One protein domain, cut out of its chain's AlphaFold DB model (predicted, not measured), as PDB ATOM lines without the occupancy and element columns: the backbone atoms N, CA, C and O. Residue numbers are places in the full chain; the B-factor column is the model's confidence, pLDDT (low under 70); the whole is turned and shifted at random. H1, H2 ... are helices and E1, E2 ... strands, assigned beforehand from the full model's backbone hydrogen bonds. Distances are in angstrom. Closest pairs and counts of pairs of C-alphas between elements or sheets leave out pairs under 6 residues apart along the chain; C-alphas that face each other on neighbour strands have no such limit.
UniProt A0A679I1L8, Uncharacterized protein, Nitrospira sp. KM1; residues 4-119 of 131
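Overview. This is residues 4 to 119 of the 131 residues of an uncharacterized protein of Nitrospira sp. KM1 (UniProt A0A679I1L8). With little regular structure, this is a small body of two antiparallel sheets, in the orders E2 E1 E6 E7 and E3 E4 E5, from which residues 10 to 44 stick out as a long loop that folds back. The 116 printed residues, under half in named elements and mostly strand, run H1, then E1 to E7; the whole is extended, radius of gyration of the C-alphas 20.7 A, spans 63 by 37 by 28 A.

Along the chain. Find C-alpha 54 at (26.633, 42.962, -24.192), where E1, residues 54 to 58, begins. Its sheet adds E2, 64 to 66, E6, 101 to 107, 16.5 A long, and E7, 113 to 118, ending at (15.435, 39.893, -26.771). The other has E3, 76 to 82, E4, 85 to 90, and E5, 95 to 97; H1 is 4 to 11.

Arrangement. Look within hydrogen-bond range: E1 and E6 have N 56 and O 103, 2.9 A; the hairpin E6 and E7, N 106 and O 115, 2.8 A. E3 E4 E5 is a meander, each strand the antiparallel neighbour of the one before. H1, on neither sheet, has 3 of 4 O i to N i+4 pairs within range.

Size, cuts and confidence. The printed part has no cut; the link H1 to E1 is long, 42 residues. Residues 5, 7 and 12 to 44 have pLDDT under 70.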
ATOM      1  N   TRP A   4      12.084  52.526 -31.233       72.44
ATOM      2  CA  TRP A   4      11.843  51.227 -31.876       72.44
ATOM      3  C   TRP A   4      11.618  50.099 -30.856       72.44
ATOM      4  O   TRP A   4      10.683  49.316 -30.997       72.44
ATOM      5  N   LEU A   5      12.409  50.066 -29.776       65.56
ATOM      6  CA  LEU A   5      12.300  49.013 -28.763       65.56
ATOM      7  C   LEU A   5      10.974  49.083 -27.984       65.56
ATOM      8  O   LEU A   5      10.404  48.053 -27.637       65.56
ATOM      9  N   THR A   6      10.457  50.289 -27.735       72.88
ATOM     10  CA  THR A   6       9.172  50.487 -27.048       72.88
ATOM     11  C   THR A   6       7.994  50.074 -27.927       72.88
ATOM     12  O   THR A   6       7.040  49.489 -27.424       72.88
ATOM     13  N   GLN A   7       8.074  50.340 -29.233       67.94
ATOM     14  CA  GLN A   7       7.027  49.977 -30.187       67.94
ATOM     15  C   GLN A   7       6.945  48.457 -30.388       67.94
ATOM     16  O   GLN A   7       5.854  47.901 -30.363       67.94
ATOM     17  N   PHE A   8       8.092  47.773 -30.463       74.06
ATOM     18  CA  PHE A   8       8.145  46.314 -30.608       74.06
ATOM     19  C   PHE A   8       7.530  45.564 -29.413       74.06
ATOM     20  O   PHE A   8       6.859  44.551 -29.580       74.06
ATOM     21  N   LEU A   9       7.721  46.069 -28.189       71.88
ATOM     22  CA  LEU A   9       7.183  45.428 -26.982       71.88
ATOM     23  C   LEU A   9       5.663  45.587 -26.823       71.88
ATOM     24  O   LEU A   9       5.046  44.748 -26.170       71.88
ATOM     25  N   ALA A  10       5.067  46.637 -27.394       71.94
ATOM     26  CA  ALA A  10       3.624  46.875 -27.321       71.94
ATOM     27  C   ALA A  10       2.823  45.995 -28.298       71.94
ATOM     28  O   ALA A  10       1.662  45.703 -28.040       71.94
ATOM     29  N   GLU A  11       3.436  45.553 -29.399       70.31
ATOM     30  CA  GLU A  11       2.749  44.841 -30.487       70.31
ATOM     31  C   GLU A  11       2.573  43.330 -30.228       70.31
ATOM     32  O   GLU A  11       1.754  42.678 -30.869       70.31
ATOM     33  N   HIS A  12       3.300  42.760 -29.260       64.12
ATOM     34  CA  HIS A  12       3.377  41.306 -29.049       64.12
ATOM     35  C   HIS A  12       2.883  40.825 -27.668       64.12
ATOM     36  O   HIS A  12       3.281  39.755 -27.209       64.12
ATOM     37  N   GLN A  13       2.029  41.592 -26.971       58.31
ATOM     38  CA  GLN A  13       1.457  41.172 -25.677       58.31
ATOM     39  C   GLN A  13       0.167  40.334 -25.769       58.31
ATOM     40  O   GLN A  13      -0.139  39.638 -24.805       58.31
ATOM     41  N   ASP A  14      -0.557  40.339 -26.892       52.31
ATOM     42  CA  ASP A  14      -1.966  39.893 -26.923       52.31
ATOM     43  C   ASP A  14      -2.243  38.473 -27.458       52.31
ATOM     44  O   ASP A  14      -3.401  38.073 -27.551       52.31
ATOM     45  N   SER A  15      -1.227  37.668 -27.781       49.59
ATOM     46  CA  SER A  15      -1.460  36.377 -28.454       49.59
ATOM     47  C   SER A  15      -0.817  35.201 -27.720       49.59
ATOM     48  O   SER A  15       0.364  34.921 -27.900       49.59
ATOM     49  N   LEU A  16      -1.613  34.488 -26.918       53.56
ATOM     50  CA  LEU A  16      -1.301  33.176 -26.336       53.56
ATOM     51  C   LEU A  16      -2.375  32.167 -26.774       53.56
ATOM     52  O   LEU A  16      -3.558  32.452 -26.586       53.56
ATOM     53  N   PRO A  17      -2.010  30.979 -27.280       53.47
ATOM     54  CA  PRO A  17      -2.878  29.810 -27.223       53.47
ATOM     55  C   PRO A  17      -2.431  28.819 -26.126       53.47
ATOM     56  O   PRO A  17      -1.242  28.589 -25.921       53.47
ATOM     57  N   ASP A  18      -3.416  28.238 -25.435       49.09
ATOM     58  CA  ASP A  18      -3.299  27.155 -24.442       49.09
ATOM     59  C   ASP A  18      -2.737  25.856 -25.061       49.09
ATOM     60  O   ASP A  18      -3.203  25.422 -26.119       49.09
ATOM     61  N   ILE A  19      -1.790  25.191 -24.384       55.00
ATOM     62  CA  ILE A  19      -1.217  23.891 -24.789       55.00
ATOM     63  C   ILE A  19      -1.503  22.845 -23.694       55.00
ATOM     64  O   ILE A  19      -1.179  23.106 -22.536       55.00
ATOM     65  N   PRO A  20      -2.053  21.655 -24.018       50.25
ATOM     66  CA  PRO A  20      -2.239  20.578 -23.046       50.25
ATOM     67  C   PRO A  20      -1.062  19.580 -22.993       50.25
ATOM     68  O   PRO A  20      -0.431  19.274 -24.005       50.25
ATOM     69  N   ASP A  21      -0.833  19.037 -21.791       50.56
ATOM     70  CA  ASP A  21       0.139  17.994 -21.429       50.56
ATOM     71  C   ASP A  21      -0.062  16.661 -22.177       50.56
ATOM     72  O   ASP A  21      -1.171  16.124 -22.232       50.56
ATOM     73  N   ILE A  22       1.034  16.055 -22.651       50.03
ATOM     74  CA  ILE A  22       1.055  14.658 -23.112       50.03
ATOM     75  C   ILE A  22       2.198  13.916 -22.409       50.03
ATOM     76  O   ILE A  22       3.376  14.132 -22.687       50.03
ATOM     77  N   VAL A  23       1.830  13.006 -21.505       62.69
ATOM     78  CA  VAL A  23       2.714  12.005 -20.890       62.69
ATOM     79  C   VAL A  23       2.830  10.781 -21.800       62.69
ATOM     80  O   VAL A  23       1.825  10.308 -22.328       62.69
ATOM     81  N   SER A  24       4.031  10.220 -21.957       40.75
ATOM     82  CA  SER A  24       4.207   8.919 -22.613       40.75
ATOM     83  C   SER A  24       5.228   8.073 -21.855       40.75
ATOM     84  O   SER A  24       6.425   8.350 -21.860       40.75
ATOM     85  N   SER A  25       4.725   7.048 -21.166       56.91
ATOM     86  CA  SER A  25       5.489   6.004 -20.479       56.91
ATOM     87  C   SER A  25       5.422   4.710 -21.282       56.91
ATOM     88  O   SER A  25       4.321   4.274 -21.604       56.91
ATOM     89  N   VAL A  26       6.555   4.039 -21.513       42.44
ATOM     90  CA  VAL A  26       6.587   2.595 -21.807       42.44
ATOM     91  C   VAL A  26       7.817   1.961 -21.159       42.44
ATOM     92  O   VAL A  26       8.945   2.395 -21.373       42.44
ATOM     93  N   SER A  27       7.560   0.909 -20.382       56.88
ATOM     94  CA  SER A  27       8.532  -0.034 -19.826       56.88
ATOM     95  C   SER A  27       8.664  -1.266 -20.724       56.88
ATOM     96  O   SER A  27       7.655  -1.746 -21.237       56.88
ATOM     97  N   GLY A  28       9.856  -1.871 -20.772       48.06
ATOM     98  CA  GLY A  28       9.985  -3.320 -20.973       48.06
ATOM     99  C   GLY A  28      11.188  -3.791 -21.794       48.06
ATOM    100  O   GLY A  28      11.229  -3.561 -22.994       48.06
ATOM    101  N   LEU A  29      12.086  -4.544 -21.142       50.09
ATOM    102  CA  LEU A  29      12.445  -5.955 -21.416       50.09
ATOM    103  C   LEU A  29      13.941  -6.255 -21.228       50.09
ATOM    104  O   LEU A  29      14.820  -5.527 -21.672       50.09
ATOM    105  N   SER A  30      14.186  -7.363 -20.526       61.84
ATOM    106  CA  SER A  30      15.482  -7.902 -20.121       61.84
ATOM    107  C   SER A  30      16.221  -8.614 -21.256       61.84
ATOM    108  O   SER A  30      15.643  -9.460 -21.935       61.84
ATOM    109  N   GLY A  31      17.529  -8.372 -21.346       47.22
ATOM    110  CA  GLY A  31      18.509  -9.222 -22.023       47.22
ATOM    111  C   GLY A  31      19.855  -9.116 -21.291       47.22
ATOM    112  O   GLY A  31      20.219  -8.008 -20.898       47.22
ATOM    113  N   PRO A  32      20.571 -10.225 -21.028       66.19
ATOM    114  CA  PRO A  32      21.931 -10.183 -20.520       66.19
ATOM    115  C   PRO A  32      22.882 -10.218 -21.715       66.19
ATOM    116  O   PRO A  32      23.175 -11.289 -22.238       66.19
ATOM    117  N   ASP A  33      23.350  -9.055 -22.142       48.25
ATOM    118  CA  ASP A  33      24.491  -8.957 -23.042       48.25
ATOM    119  C   ASP A  33      25.464  -7.954 -22.427       48.25
ATOM    120  O   ASP A  33      25.081  -6.855 -22.020       48.25
ATOM    121  N   LEU A  34      26.705  -8.400 -22.243       58.28
ATOM    122  CA  LEU A  34      27.838  -7.589 -21.812       58.28
ATOM    123  C   LEU A  34      28.230  -6.677 -22.984       58.28
ATOM    124  O   LEU A  34      29.310  -6.812 -23.551       58.28
ATOM    125  N   GLU A  35      27.331  -5.769 -23.359       49.41
ATOM    126  CA  GLU A  35      27.642  -4.692 -24.283       49.41
ATOM    127  C   GLU A  35      28.453  -3.642 -23.527       49.41
ATOM    128  O   GLU A  35      28.007  -3.035 -22.548       49.41
ATOM    129  N   GLU A  36      29.700  -3.517 -23.975       53.41
ATOM    130  CA  GLU A  36      30.547  -2.335 -23.910       53.41
ATOM    131  C   GLU A  36      29.683  -1.084 -23.708       53.41
ATOM    132  O   GLU A  36      28.999  -0.634 -24.628       53.41
ATOM    133  N   SER A  37      29.624  -0.587 -22.463       53.84
ATOM    134  CA  SER A  37      28.853   0.614 -22.147       53.84
ATOM    135  C   SER A  37      29.348   1.706 -23.080       53.84
ATOM    136  O   SER A  37      30.527   2.055 -22.972       53.84
ATOM    137  N   PRO A  38      28.507   2.245 -23.985       53.31
ATOM    138  CA  PRO A  38      28.905   3.430 -24.706       53.31
ATOM    139  C   PRO A  38      29.267   4.441 -23.625       53.31
ATOM    140  O   PRO A  38      28.465   4.704 -22.724       53.31
ATOM    141  N   GLU A  39      30.494   4.957 -23.662       52.41
ATOM    142  CA  GLU A  39      30.822   6.205 -22.994       52.41
ATOM    143  C   GLU A  39      29.887   7.242 -23.614       52.41
ATOM    144  O   GLU A  39      30.197   7.884 -24.618       52.41
ATOM    145  N   ILE A  40      28.675   7.336 -23.058       54.19
ATOM    146  CA  ILE A  40      27.739   8.416 -23.294       54.19
ATOM    147  C   ILE A  40      28.479   9.612 -22.727       54.19
ATOM    148  O   ILE A  40      28.410   9.908 -21.534       54.19
ATOM    149  N   SER A  41      29.290  10.221 -23.589       58.12
ATOM    150  CA  SER A  41      29.963  11.472 -23.321       58.12
ATOM    151  C   SER A  41      28.855  12.405 -22.870       58.12
ATOM    152  O   SER A  41      27.899  12.638 -23.616       58.12
ATOM    153  N   ALA A  42      28.917  12.812 -21.599       58.31
ATOM    154  CA  ALA A  42      27.933  13.711 -21.025       58.31
ATOM    155  C   ALA A  42      27.760  14.881 -22.003       58.31
ATOM    156  O   ALA A  42      28.773  15.365 -22.517       58.31
ATOM    157  N   PRO A  43      26.519  15.290 -22.320       58.88
ATOM    158  CA  PRO A  43      26.299  16.369 -23.269       58.88
ATOM    159  C   PRO A  43      27.140  17.566 -22.828       58.88
ATOM    160  O   PRO A  43      26.997  18.029 -21.695       58.88
ATOM    161  N   GLU A  44      28.061  18.015 -23.686       68.44
ATOM    162  CA  GLU A  44      28.856  19.204 -23.400       68.44
ATOM    163  C   GLU A  44      27.880  20.355 -23.164       68.44
ATOM    164  O   GLU A  44      27.115  20.748 -24.047       68.44
ATOM    165  N   ILE A  45      27.863  20.862 -21.934       74.81
ATOM    166  CA  ILE A  45      27.016  21.982 -21.549       74.81
ATOM    167  C   ILE A  45      27.648  23.232 -22.175       74.81
ATOM    168  O   ILE A  45      28.557  23.842 -21.611       74.81
ATOM    169  N   VAL A  46      27.220  23.574 -23.393       82.88
ATOM    170  CA  VAL A  46      27.745  24.719 -24.152       82.88
ATOM    171  C   VAL A  46      27.193  26.022 -23.579       82.88
ATOM    172  O   VAL A  46      25.980  26.195 -23.464       82.88
ATOM    173  N   ALA A  47      28.086  26.962 -23.255       87.94
ATOM    174  CA  ALA A  47      27.704  28.284 -22.768       87.94
ATOM    175  C   ALA A  47      26.904  29.064 -23.830       87.94
ATOM    176  O   ALA A  47      27.407  29.269 -24.940       87.94
ATOM    177  N   PRO A  48      25.689  29.549 -23.506       90.50
ATOM    178  CA  PRO A  48      24.833  30.234 -24.474       90.50
ATOM    179  C   PRO A  48      25.305  31.662 -24.768       90.50
ATOM    180  O   PRO A  48      24.921  32.261 -25.768       90.50
ATOM    181  N   LEU A  49      26.140  32.226 -23.895       94.00
ATOM    182  CA  LEU A  49      26.636  33.590 -23.998       94.00
ATOM    183  C   LEU A  49      28.154  33.604 -24.121       94.00
ATOM    184  O   LEU A  49      28.855  32.856 -23.442       94.00
ATOM    185  N   ARG A  50      28.668  34.490 -24.980       95.00
ATOM    186  CA  ARG A  50      30.101  34.578 -25.277       95.00
ATOM    187  C   ARG A  50      30.750  35.795 -24.614       95.00
ATOM    188  O   ARG A  50      30.132  36.863 -24.585       95.00
ATOM    189  N   PRO A  51      32.013  35.679 -24.161       96.44
ATOM    190  CA  PRO A  51      32.793  36.822 -23.704       96.44
ATOM    191  C   PRO A  51      32.815  37.964 -24.728       96.44
ATOM    192  O   PRO A  51      32.876  37.744 -25.940       96.44
ATOM    193  N   GLY A  52      32.758  39.193 -24.227       95.62
ATOM    194  CA  GLY A  52      32.719  40.422 -25.016       95.62
ATOM    195  C   GLY A  52      31.325  40.840 -25.483       95.62
ATOM    196  O   GLY A  52      31.150  42.004 -25.831       95.62
ATOM    197  N   TRP A  53      30.319  39.958 -25.474       96.56
ATOM    198  CA  TRP A  53      28.941  40.362 -25.780       96.56
ATOM    199  C   TRP A  53      28.386  41.310 -24.714       96.56
ATOM    200  O   TRP A  53      28.889  41.376 -23.594       96.56
ATOM    201  N   LEU A  54      27.347  42.056 -25.081       97.44
ATOM    202  CA  LEU A  54      26.633  42.962 -24.192       97.44
ATOM    203  C   LEU A  54      25.317  42.338 -23.729       97.44
ATOM    204  O   LEU A  54      24.625  41.701 -24.516       97.44
ATOM    205  N   VAL A  55      24.932  42.585 -22.484       97.50
ATOM    206  CA  VAL A  55      23.643  42.183 -21.914       97.50
ATOM    207  C   VAL A  55      22.940  43.372 -21.286       97.50
ATOM    208  O   VAL A  55      23.582  44.276 -20.752       97.50
ATOM    209  N   ALA A  56      21.612  43.367 -21.348       97.38
ATOM    210  CA  ALA A  56      20.762  44.295 -20.617       97.38
ATOM    211  C   ALA A  56      19.838  43.518 -19.673       97.38
ATOM    212  O   ALA A  56      19.236  42.515 -20.062       97.38
ATOM    213  N   TYR A  57      19.719  43.993 -18.436       96.81
ATOM    214  CA  TYR A  57      18.956  43.347 -17.366       96.81
ATOM    215  C   TYR A  57      18.307  44.395 -16.462       96.81
ATOM    216  O   TYR A  57      18.648  45.578 -16.521       96.81
ATOM    217  N   ARG A  58      17.358  43.975 -15.623       95.00
ATOM    218  CA  ARG A  58      16.827  44.824 -14.550       95.00
ATOM    219  C   ARG A  58      17.492  44.466 -13.233       95.00
ATOM    220  O   ARG A  58      17.555  43.293 -12.877       95.00
ATOM    221  N   ASP A  59      17.971  45.476 -12.518       93.88
ATOM    222  CA  ASP A  59      18.492  45.285 -11.168       93.88
ATOM    223  C   ASP A  59      17.366  45.060 -10.143       93.88
ATOM    224  O   ASP A  59      16.175  45.041 -10.461       93.88
ATOM    225  N   ARG A  60      17.751  44.930  -8.869       92.38
ATOM    226  CA  ARG A  60      16.821  44.732  -7.744       92.38
ATOM    227  C   ARG A  60      15.848  45.898  -7.532       92.38
ATOM    228  O   ARG A  60      14.831  45.716  -6.876       92.38
ATOM    229  N   THR A  61      16.151  47.080  -8.066       94.81
ATOM    230  CA  THR A  61      15.269  48.259  -8.033       94.81
ATOM    231  C   THR A  61      14.336  48.319  -9.246       94.81
ATOM    232  O   THR A  61      13.512  49.223  -9.358       94.81
ATOM    233  N   GLY A  62      14.452  47.355 -10.166       92.25
ATOM    234  CA  GLY A  62      13.717  47.313 -11.423       92.25
ATOM    235  C   GLY A  62      14.290  48.239 -12.497       92.25
ATOM    236  O   GLY A  62      13.694  48.346 -13.573       92.25
ATOM    237  N   LYS A  63      15.426  48.902 -12.253       94.44
ATOM    238  CA  LYS A  63      16.064  49.798 -13.221       94.44
ATOM    239  C   LYS A  63      16.806  48.981 -14.276       94.44
ATOM    240  O   LYS A  63      17.471  48.003 -13.953       94.44
ATOM    241  N   LEU A  64      16.694  49.394 -15.539       94.00
ATOM    242  CA  LEU A  64      17.453  48.789 -16.633       94.00
ATOM    243  C   LEU A  64      18.941  49.161 -16.510       94.00
ATOM    244  O   LEU A  64      19.274  50.337 -16.340       94.00
ATOM    245  N   ARG A  65      19.812  48.156 -16.582       95.81
ATOM    246  CA  ARG A  65      21.272  48.245 -16.450       95.81
ATOM    247  C   ARG A  65      21.952  47.528 -17.616       95.81
ATOM    248  O   ARG A  65      21.341  46.679 -18.274       95.81
ATOM    249  N   GLY A  66      23.219  47.864 -17.841       94.44
ATOM    250  CA  GLY A  66      24.047  47.263 -18.883       94.44
ATOM    251  C   GLY A  66      23.778  47.829 -20.280       94.44
ATOM    252  O   GLY A  66      23.447  49.003 -20.457       94.44
ATOM    253  N   GLY A  67      23.945  46.988 -21.298       91.44
ATOM    254  CA  GLY A  67      23.830  47.374 -22.700       91.44
ATOM    255  C   GLY A  67      24.957  48.299 -23.171       91.44
ATOM    256  O   GLY A  67      26.060  48.315 -22.627       91.44
ATOM    257  N   PHE A  68      24.684  49.055 -24.236       89.19
ATOM    258  CA  PHE A  68      25.678  49.925 -24.870       89.19
ATOM    259  C   PHE A  68      26.013  51.169 -24.036       89.19
ATOM    260  O   PHE A  68      27.176  51.554 -23.962       89.19
ATOM    261  N   GLU A  69      25.010  51.773 -23.396       88.69
ATOM    262  CA  GLU A  69      25.177  52.993 -22.593       88.69
ATOM    263  C   GLU A  69      25.965  52.729 -21.299       88.69
ATOM    264  O   GLU A  69      26.645  53.616 -20.790       88.69
ATOM    265  N   GLU A  70      25.923  51.496 -20.782       92.06
ATOM    266  CA  GLU A  70      26.615  51.099 -19.554       92.06
ATOM    267  C   GLU A  70      27.480  49.847 -19.766       92.06
ATOM    268  O   GLU A  70      27.331  48.831 -19.087       92.06
ATOM    269  N   ARG A  71      28.418  49.920 -20.722       91.69
ATOM    270  CA  ARG A  71      29.238  48.767 -21.140       91.69
ATOM    271  C   ARG A  71      29.916  48.014 -20.001       91.69
ATOM    272  O   ARG A  71      29.912  46.791 -20.032       91.69
ATOM    273  N   ALA A  72      30.488  48.693 -19.008       90.12
ATOM    274  CA  ALA A  72      31.180  48.004 -17.913       90.12
ATOM    275  C   ALA A  72      30.237  47.067 -17.134       90.12
ATOM    276  O   ALA A  72      30.636  45.967 -16.762       90.12
ATOM    277  N   ALA A  73      28.976  47.479 -16.960       93.12
ATOM    278  CA  ALA A  73      27.929  46.690 -16.314       93.12
ATOM    279  C   ALA A  73      27.163  45.779 -17.288       93.12
ATOM    280  O   ALA A  73      26.219  45.118 -16.886       93.12
ATOM    281  N   GLY A  74      27.506  45.774 -18.577       94.69
ATOM    282  CA  GLY A  74      26.827  44.966 -19.591       94.69
ATOM    283  C   GLY A  74      27.741  43.999 -20.331       94.69
ATOM    284  O   GLY A  74      27.232  43.126 -21.017       94.69
ATOM    285  N   THR A  75      29.062  44.141 -20.241       97.56
ATOM    286  CA  THR A  75      29.999  43.313 -21.012       97.56
ATOM    287  C   THR A  75      30.255  42.005 -20.290       97.56
ATOM    288  O   THR A  75      30.698  42.002 -19.142       97.56
ATOM    289  N   ILE A  76      30.009  40.903 -20.990       97.19
ATOM    290  CA  ILE A  76      30.246  39.553 -20.495       97.19
ATOM    291  C   ILE A  76      31.749  39.293 -20.443       97.19
ATOM    292  O   ILE A  76      32.447  39.438 -21.447       97.19
ATOM    293  N   GLN A  77      32.232  38.871 -19.285       97.25
ATOM    294  CA  GLN A  77      33.567  38.324 -19.102       97.25
ATOM    295  C   GLN A  77      33.558  36.805 -19.288       97.25
ATOM    296  O   GLN A  77      34.381  36.280 -20.034       97.25
ATOM    297  N   GLU A  78      32.610  36.111 -18.658       96.88
ATOM    298  CA  GLU A  78      32.490  34.653 -18.695       96.88
ATOM    299  C   GLU A  78      31.025  34.231 -18.508       96.88
ATOM    300  O   GLU A  78      30.229  34.949 -17.903       96.88
ATOM    301  N   CYS A  79      30.652  33.070 -19.045       96.25
ATOM    302  CA  CYS A  79      29.372  32.432 -18.765       96.25
ATOM    303  C   CYS A  79      29.628  30.983 -18.354       96.25
ATOM    304  O   CYS A  79      30.224  30.220 -19.115       96.25
ATOM    305  N   ARG A  80      29.196  30.615 -17.146       95.38
ATOM    306  CA  ARG A  80      29.489  29.317 -16.533       95.38
ATOM    307  C   ARG A  80      28.239  28.676 -15.945       95.38
ATOM    308  O   ARG A  80      27.311  29.370 -15.531       95.38
ATOM    309  N   TRP A  81      28.213  27.349 -15.916       93.19
ATOM    310  CA  TRP A  81      27.128  26.597 -15.292       93.19
ATOM    311  C   TRP A  81      27.393  26.452 -13.790       93.19
ATOM    312  O   TRP A  81      28.400  25.868 -13.396       93.19
ATOM    313  N   GLU A  82      26.490  26.953 -12.945       94.50
ATOM    314  CA  GLU A  82      26.553  26.786 -11.488       94.50
ATOM    315  C   GLU A  82      25.335  26.025 -10.976       94.50
ATOM    316  O   GLU A  82      24.285  26.607 -10.704       94.50
ATOM    317  N   GLY A  83      25.494  24.707 -10.812       89.75
ATOM    318  CA  GLY A  83      24.524  23.811 -10.179       89.75
ATOM    319  C   GLY A  83      23.196  23.697 -10.928       89.75
ATOM    320  O   GLY A  83      22.927  22.675 -11.553       89.75
ATOM    321  N   ASN A  84      22.374  24.742 -10.846       89.38
ATOM    322  CA  ASN A  84      20.998  24.804 -11.327       89.38
ATOM    323  C   ASN A  84      20.777  25.824 -12.460       89.38
ATOM    324  O   ASN A  84      19.640  26.034 -12.883       89.38
ATOM    325  N   GLY A  85      21.819  26.510 -12.934       93.50
ATOM    326  CA  GLY A  85      21.654  27.449 -14.036       93.50
ATOM    327  C   GLY A  85      22.932  28.128 -14.498       93.50
ATOM    328  O   GLY A  85      23.994  28.009 -13.890       93.50
ATOM    329  N   TRP A  86      22.796  28.876 -15.588       95.56
ATOM    330  CA  TRP A  86      23.854  29.721 -16.121       95.56
ATOM    331  C   TRP A  86      24.042  30.975 -15.272       95.56
ATOM    332  O   TRP A  86      23.078  31.685 -14.972       95.56
ATOM    333  N   VAL A  87      25.294  31.270 -14.948       97.38
ATOM    334  CA  VAL A  87      25.744  32.515 -14.325       97.38
ATOM    335  C   VAL A  87      26.630  33.252 -15.320       97.38
ATOM    336  O   VAL A  87      27.427  32.645 -16.037       97.38
ATOM    337  N   VAL A  88      26.444  34.563 -15.401       97.44
ATOM    338  CA  VAL A  88      27.173  35.467 -16.285       97.44
ATOM    339  C   VAL A  88      28.000  36.399 -15.424       97.44
ATOM    340  O   VAL A  88      27.448  37.216 -14.685       97.44
ATOM    341  N   ASP A  89      29.314  36.273 -15.539       97.69
ATOM    342  CA  ASP A  89      30.268  37.181 -14.925       97.69
ATOM    343  C   ASP A  89      30.490  38.366 -15.866       97.69
ATOM    344  O   ASP A  89      30.733  38.201 -17.066       97.69
ATOM    345  N   LEU A  90      30.379  39.573 -15.326       97.62
ATOM    346  CA  LEU A  90      30.524  40.826 -16.052       97.62
ATOM    347  C   LEU A  90      31.897  41.450 -15.802       97.62
ATOM    348  O   LEU A  90      32.507  41.277 -14.750       97.62
ATOM    349  N   THR A  91      32.362  42.274 -16.741       96.88
ATOM    350  CA  THR A  91      33.680  42.934 -16.646       96.88
ATOM    351  C   THR A  91      33.832  43.909 -15.473       96.88
ATOM    352  O   THR A  91      34.950  44.289 -15.135       96.88
ATOM    353  N   ASN A  92      32.730  44.337 -14.847       95.56
ATOM    354  CA  ASN A  92      32.749  45.138 -13.620       95.56
ATOM    355  C   ASN A  92      32.917  44.290 -12.340       95.56
ATOM    356  O   ASN A  92      32.939  44.863 -11.252       95.56
ATOM    357  N   GLY A  93      33.021  42.961 -12.456       96.50
ATOM    358  CA  GLY A  93      33.122  42.020 -11.338       96.50
ATOM    359  C   GLY A  93      31.779  41.571 -10.753       96.50
ATOM    360  O   GLY A  93      31.768  40.890  -9.731       96.50
ATOM    361  N   GLU A  94      30.652  41.960 -11.352       95.81
ATOM    362  CA  GLU A  94      29.321  41.506 -10.941       95.81
ATOM    363  C   GLU A  94      28.978  40.156 -11.589       95.81
ATOM    364  O   GLU A  94      29.247  39.945 -12.770       95.81
ATOM    365  N   SER A  95      28.337  39.266 -10.829       96.81
ATOM    366  CA  SER A  95      27.833  37.979 -11.320       96.81
ATOM    367  C   SER A  95      26.309  37.977 -11.300       96.81
ATOM    368  O   SER A  95      25.692  38.290 -10.278       96.81
ATOM    369  N   LEU A  96      25.695  37.603 -12.421       96.06
ATOM    370  CA  LEU A  96      24.246  37.623 -12.603       96.06
ATOM    371  C   LEU A  96      23.729  36.248 -13.031       96.06
ATOM    372  O   LEU A  96      24.332  35.617 -13.898       96.06
ATOM    373  N   PRO A  97      22.581  35.783 -12.510       96.50
ATOM    374  CA  PRO A  97      21.920  34.616 -13.081       96.50
ATOM    375  C   PRO A  97      21.426  34.947 -14.497       96.50
ATOM    376  O   PRO A  97      20.814  35.990 -14.721       96.50
ATOM    377  N   ALA A  98      21.626  34.056 -15.466       95.69
ATOM    378  CA  ALA A  98      21.244  34.329 -16.853       95.69
ATOM    379  C   ALA A  98      19.729  34.559 -17.034       95.69
ATOM    380  O   ALA A  98      19.309  35.229 -17.974       95.69
ATOM    381  N   SER A  99      18.903  34.066 -16.104       94.94
ATOM    382  CA  SER A  99      17.443  34.224 -16.105       94.94
ATOM    383  C   SER A  99      16.951  35.670 -15.973       94.94
ATOM    384  O   SER A  99      15.804  35.943 -16.319       94.94
ATOM    385  N   ILE A 100      17.780  36.609 -15.493       96.12
ATOM    386  CA  ILE A 100      17.393  38.029 -15.390       96.12
ATOM    387  C   ILE A 100      17.762  38.849 -16.636       96.12
ATOM    388  O   ILE A 100      17.409  40.031 -16.724       96.12
ATOM    389  N   ILE A 101      18.483  38.250 -17.587       96.69
ATOM    390  CA  ILE A 101      18.917  38.916 -18.816       96.69
ATOM    391  C   ILE A 101      17.718  39.064 -19.750       96.69
ATOM    392  O   ILE A 101      17.019  38.103 -20.059       96.69
ATOM    393  N   GLN A 102      17.479  40.289 -20.213       96.62
ATOM    394  CA  GLN A 102      16.322  40.629 -21.047       96.62
ATOM    395  C   GLN A 102      16.686  40.737 -22.524       96.62
ATOM    396  O   GLN A 102      15.883  40.392 -23.394       96.62
ATOM    397  N   ALA A 103      17.893  41.218 -22.812       96.75
ATOM    398  CA  ALA A 103      18.391  41.378 -24.166       96.75
ATOM    399  C   ALA A 103      19.898  41.146 -24.227       96.75
ATOM    400  O   ALA A 103      20.618  41.396 -23.257       96.75
ATOM    401  N   VAL A 104      20.349  40.704 -25.395       97.31
ATOM    402  CA  VAL A 104      21.750  40.425 -25.702       97.31
ATOM    403  C   VAL A 104      22.131  41.216 -26.947       97.31
ATOM    404  O   VAL A 104      21.340  41.352 -27.881       97.31
ATOM    405  N   GLY A 105      23.338  41.769 -26.946       96.81
ATOM    406  CA  GLY A 105      23.944  42.481 -28.058       96.81
ATOM    407  C   GLY A 105      25.269  41.834 -28.428       96.81
ATOM    408  O   GLY A 105      26.240  41.903 -27.674       96.81
ATOM    409  N   ARG A 106      25.342  41.249 -29.619       95.69
ATOM    410  CA  ARG A 106      26.597  40.767 -30.188       95.69
ATOM    411  C   ARG A 106      27.409  41.955 -30.683       95.69
ATOM    412  O   ARG A 106      26.916  42.767 -31.469       95.69
ATOM    413  N   VAL A 107      28.668  42.016 -30.268       95.00
ATOM    414  CA  VAL A 107      29.612  43.046 -30.706       95.00
ATOM    415  C   VAL A 107      30.690  42.471 -31.620       95.00
ATOM    416  O   VAL A 107      31.002  41.281 -31.559       95.00
ATOM    417  N   ASN A 108      31.242  43.315 -32.487       94.69
ATOM    418  CA  ASN A 108      32.425  43.000 -33.284       94.69
ATOM    419  C   ASN A 108      33.730  43.352 -32.534       94.69
ATOM    420  O   ASN A 108      33.695  43.792 -31.385       94.69
ATOM    421  N   ALA A 109      34.882  43.169 -33.187       92.62
ATOM    422  CA  ALA A 109      36.196  43.451 -32.601       92.62
ATOM    423  C   ALA A 109      36.394  44.933 -32.221       92.62
ATOM    424  O   ALA A 109      37.114  45.235 -31.274       92.62
ATOM    425  N   GLU A 110      35.716  45.861 -32.902       93.69
ATOM    426  CA  GLU A 110      35.726  47.292 -32.574       93.69
ATOM    427  C   GLU A 110      34.712  47.662 -31.471       93.69
ATOM    428  O   GLU A 110      34.502  48.840 -31.171       93.69
ATOM    429  N   GLY A 111      34.033  46.669 -30.891       89.31
ATOM    430  CA  GLY A 111      33.020  46.835 -29.853       89.31
ATOM    431  C   GLY A 111      31.665  47.340 -30.361       89.31
ATOM    432  O   GLY A 111      30.786  47.641 -29.553       89.31
ATOM    433  N   ARG A 112      31.448  47.468 -31.673       93.44
ATOM    434  CA  ARG A 112      30.167  47.918 -32.243       93.44
ATOM    435  C   ARG A 112      29.146  46.785 -32.215       93.44
ATOM    436  O   ARG A 112      29.487  45.652 -32.543       93.44
ATOM    437  N   ILE A 113      27.897  47.100 -31.867       93.75
ATOM    438  CA  ILE A 113      26.792  46.134 -31.925       93.75
ATOM    439  C   ILE A 113      26.517  45.791 -33.391       93.75
ATOM    440  O   ILE A 113      26.262  46.685 -34.196       93.75
ATOM    441  N   ILE A 114      26.569  44.502 -33.718       96.25
ATOM    442  CA  ILE A 114      26.283  43.963 -35.058       96.25
ATOM    443  C   ILE A 114      24.993  43.142 -35.105       96.25
ATOM    444  O   ILE A 114      24.427  42.959 -36.176       96.25
ATOM    445  N   ALA A 115      24.520  42.668 -33.954       95.50
ATOM    446  CA  ALA A 115      23.214  42.045 -33.796       95.50
ATOM    447  C   ALA A 115      22.727  42.268 -32.364       95.50
ATOM    448  O   ALA A 115      23.537  42.339 -31.439       95.50
ATOM    449  N   ALA A 116      21.417  42.375 -32.177       95.56
ATOM    450  CA  ALA A 116      20.806  42.424 -30.859       95.56
ATOM    451  C   ALA A 116      19.433  41.761 -30.899       95.56
ATOM    452  O   ALA A 116      18.714  41.881 -31.891       95.56
ATOM    453  N   TRP A 117      19.074  41.081 -29.819       95.88
ATOM    454  CA  TRP A 117      17.800  40.384 -29.695       95.88
ATOM    455  C   TRP A 117      17.308  40.407 -28.253       95.88
ATOM    456  O   TRP A 117      18.059  40.665 -27.308       95.88
ATOM    457  N   SER A 118      16.016  40.134 -28.088       95.00
ATOM    458  CA  SER A 118      15.435  39.893 -26.771       95.00
ATOM    459  C   SER A 118      15.513  38.408 -26.430       95.00
ATOM    460  O   SER A 118      15.174  37.560 -27.259       95.00
ATOM    461  N   VAL A 119      15.907  38.106 -25.191       94.06
ATOM    462  CA  VAL A 119      16.048  36.725 -24.700       94.06
ATOM    463  C   VAL A 119      14.713  35.990 -24.734       94.06
ATOM    464  O   VAL A 119      14.662  34.812 -25.062       94.06
TER     465      VAL A 119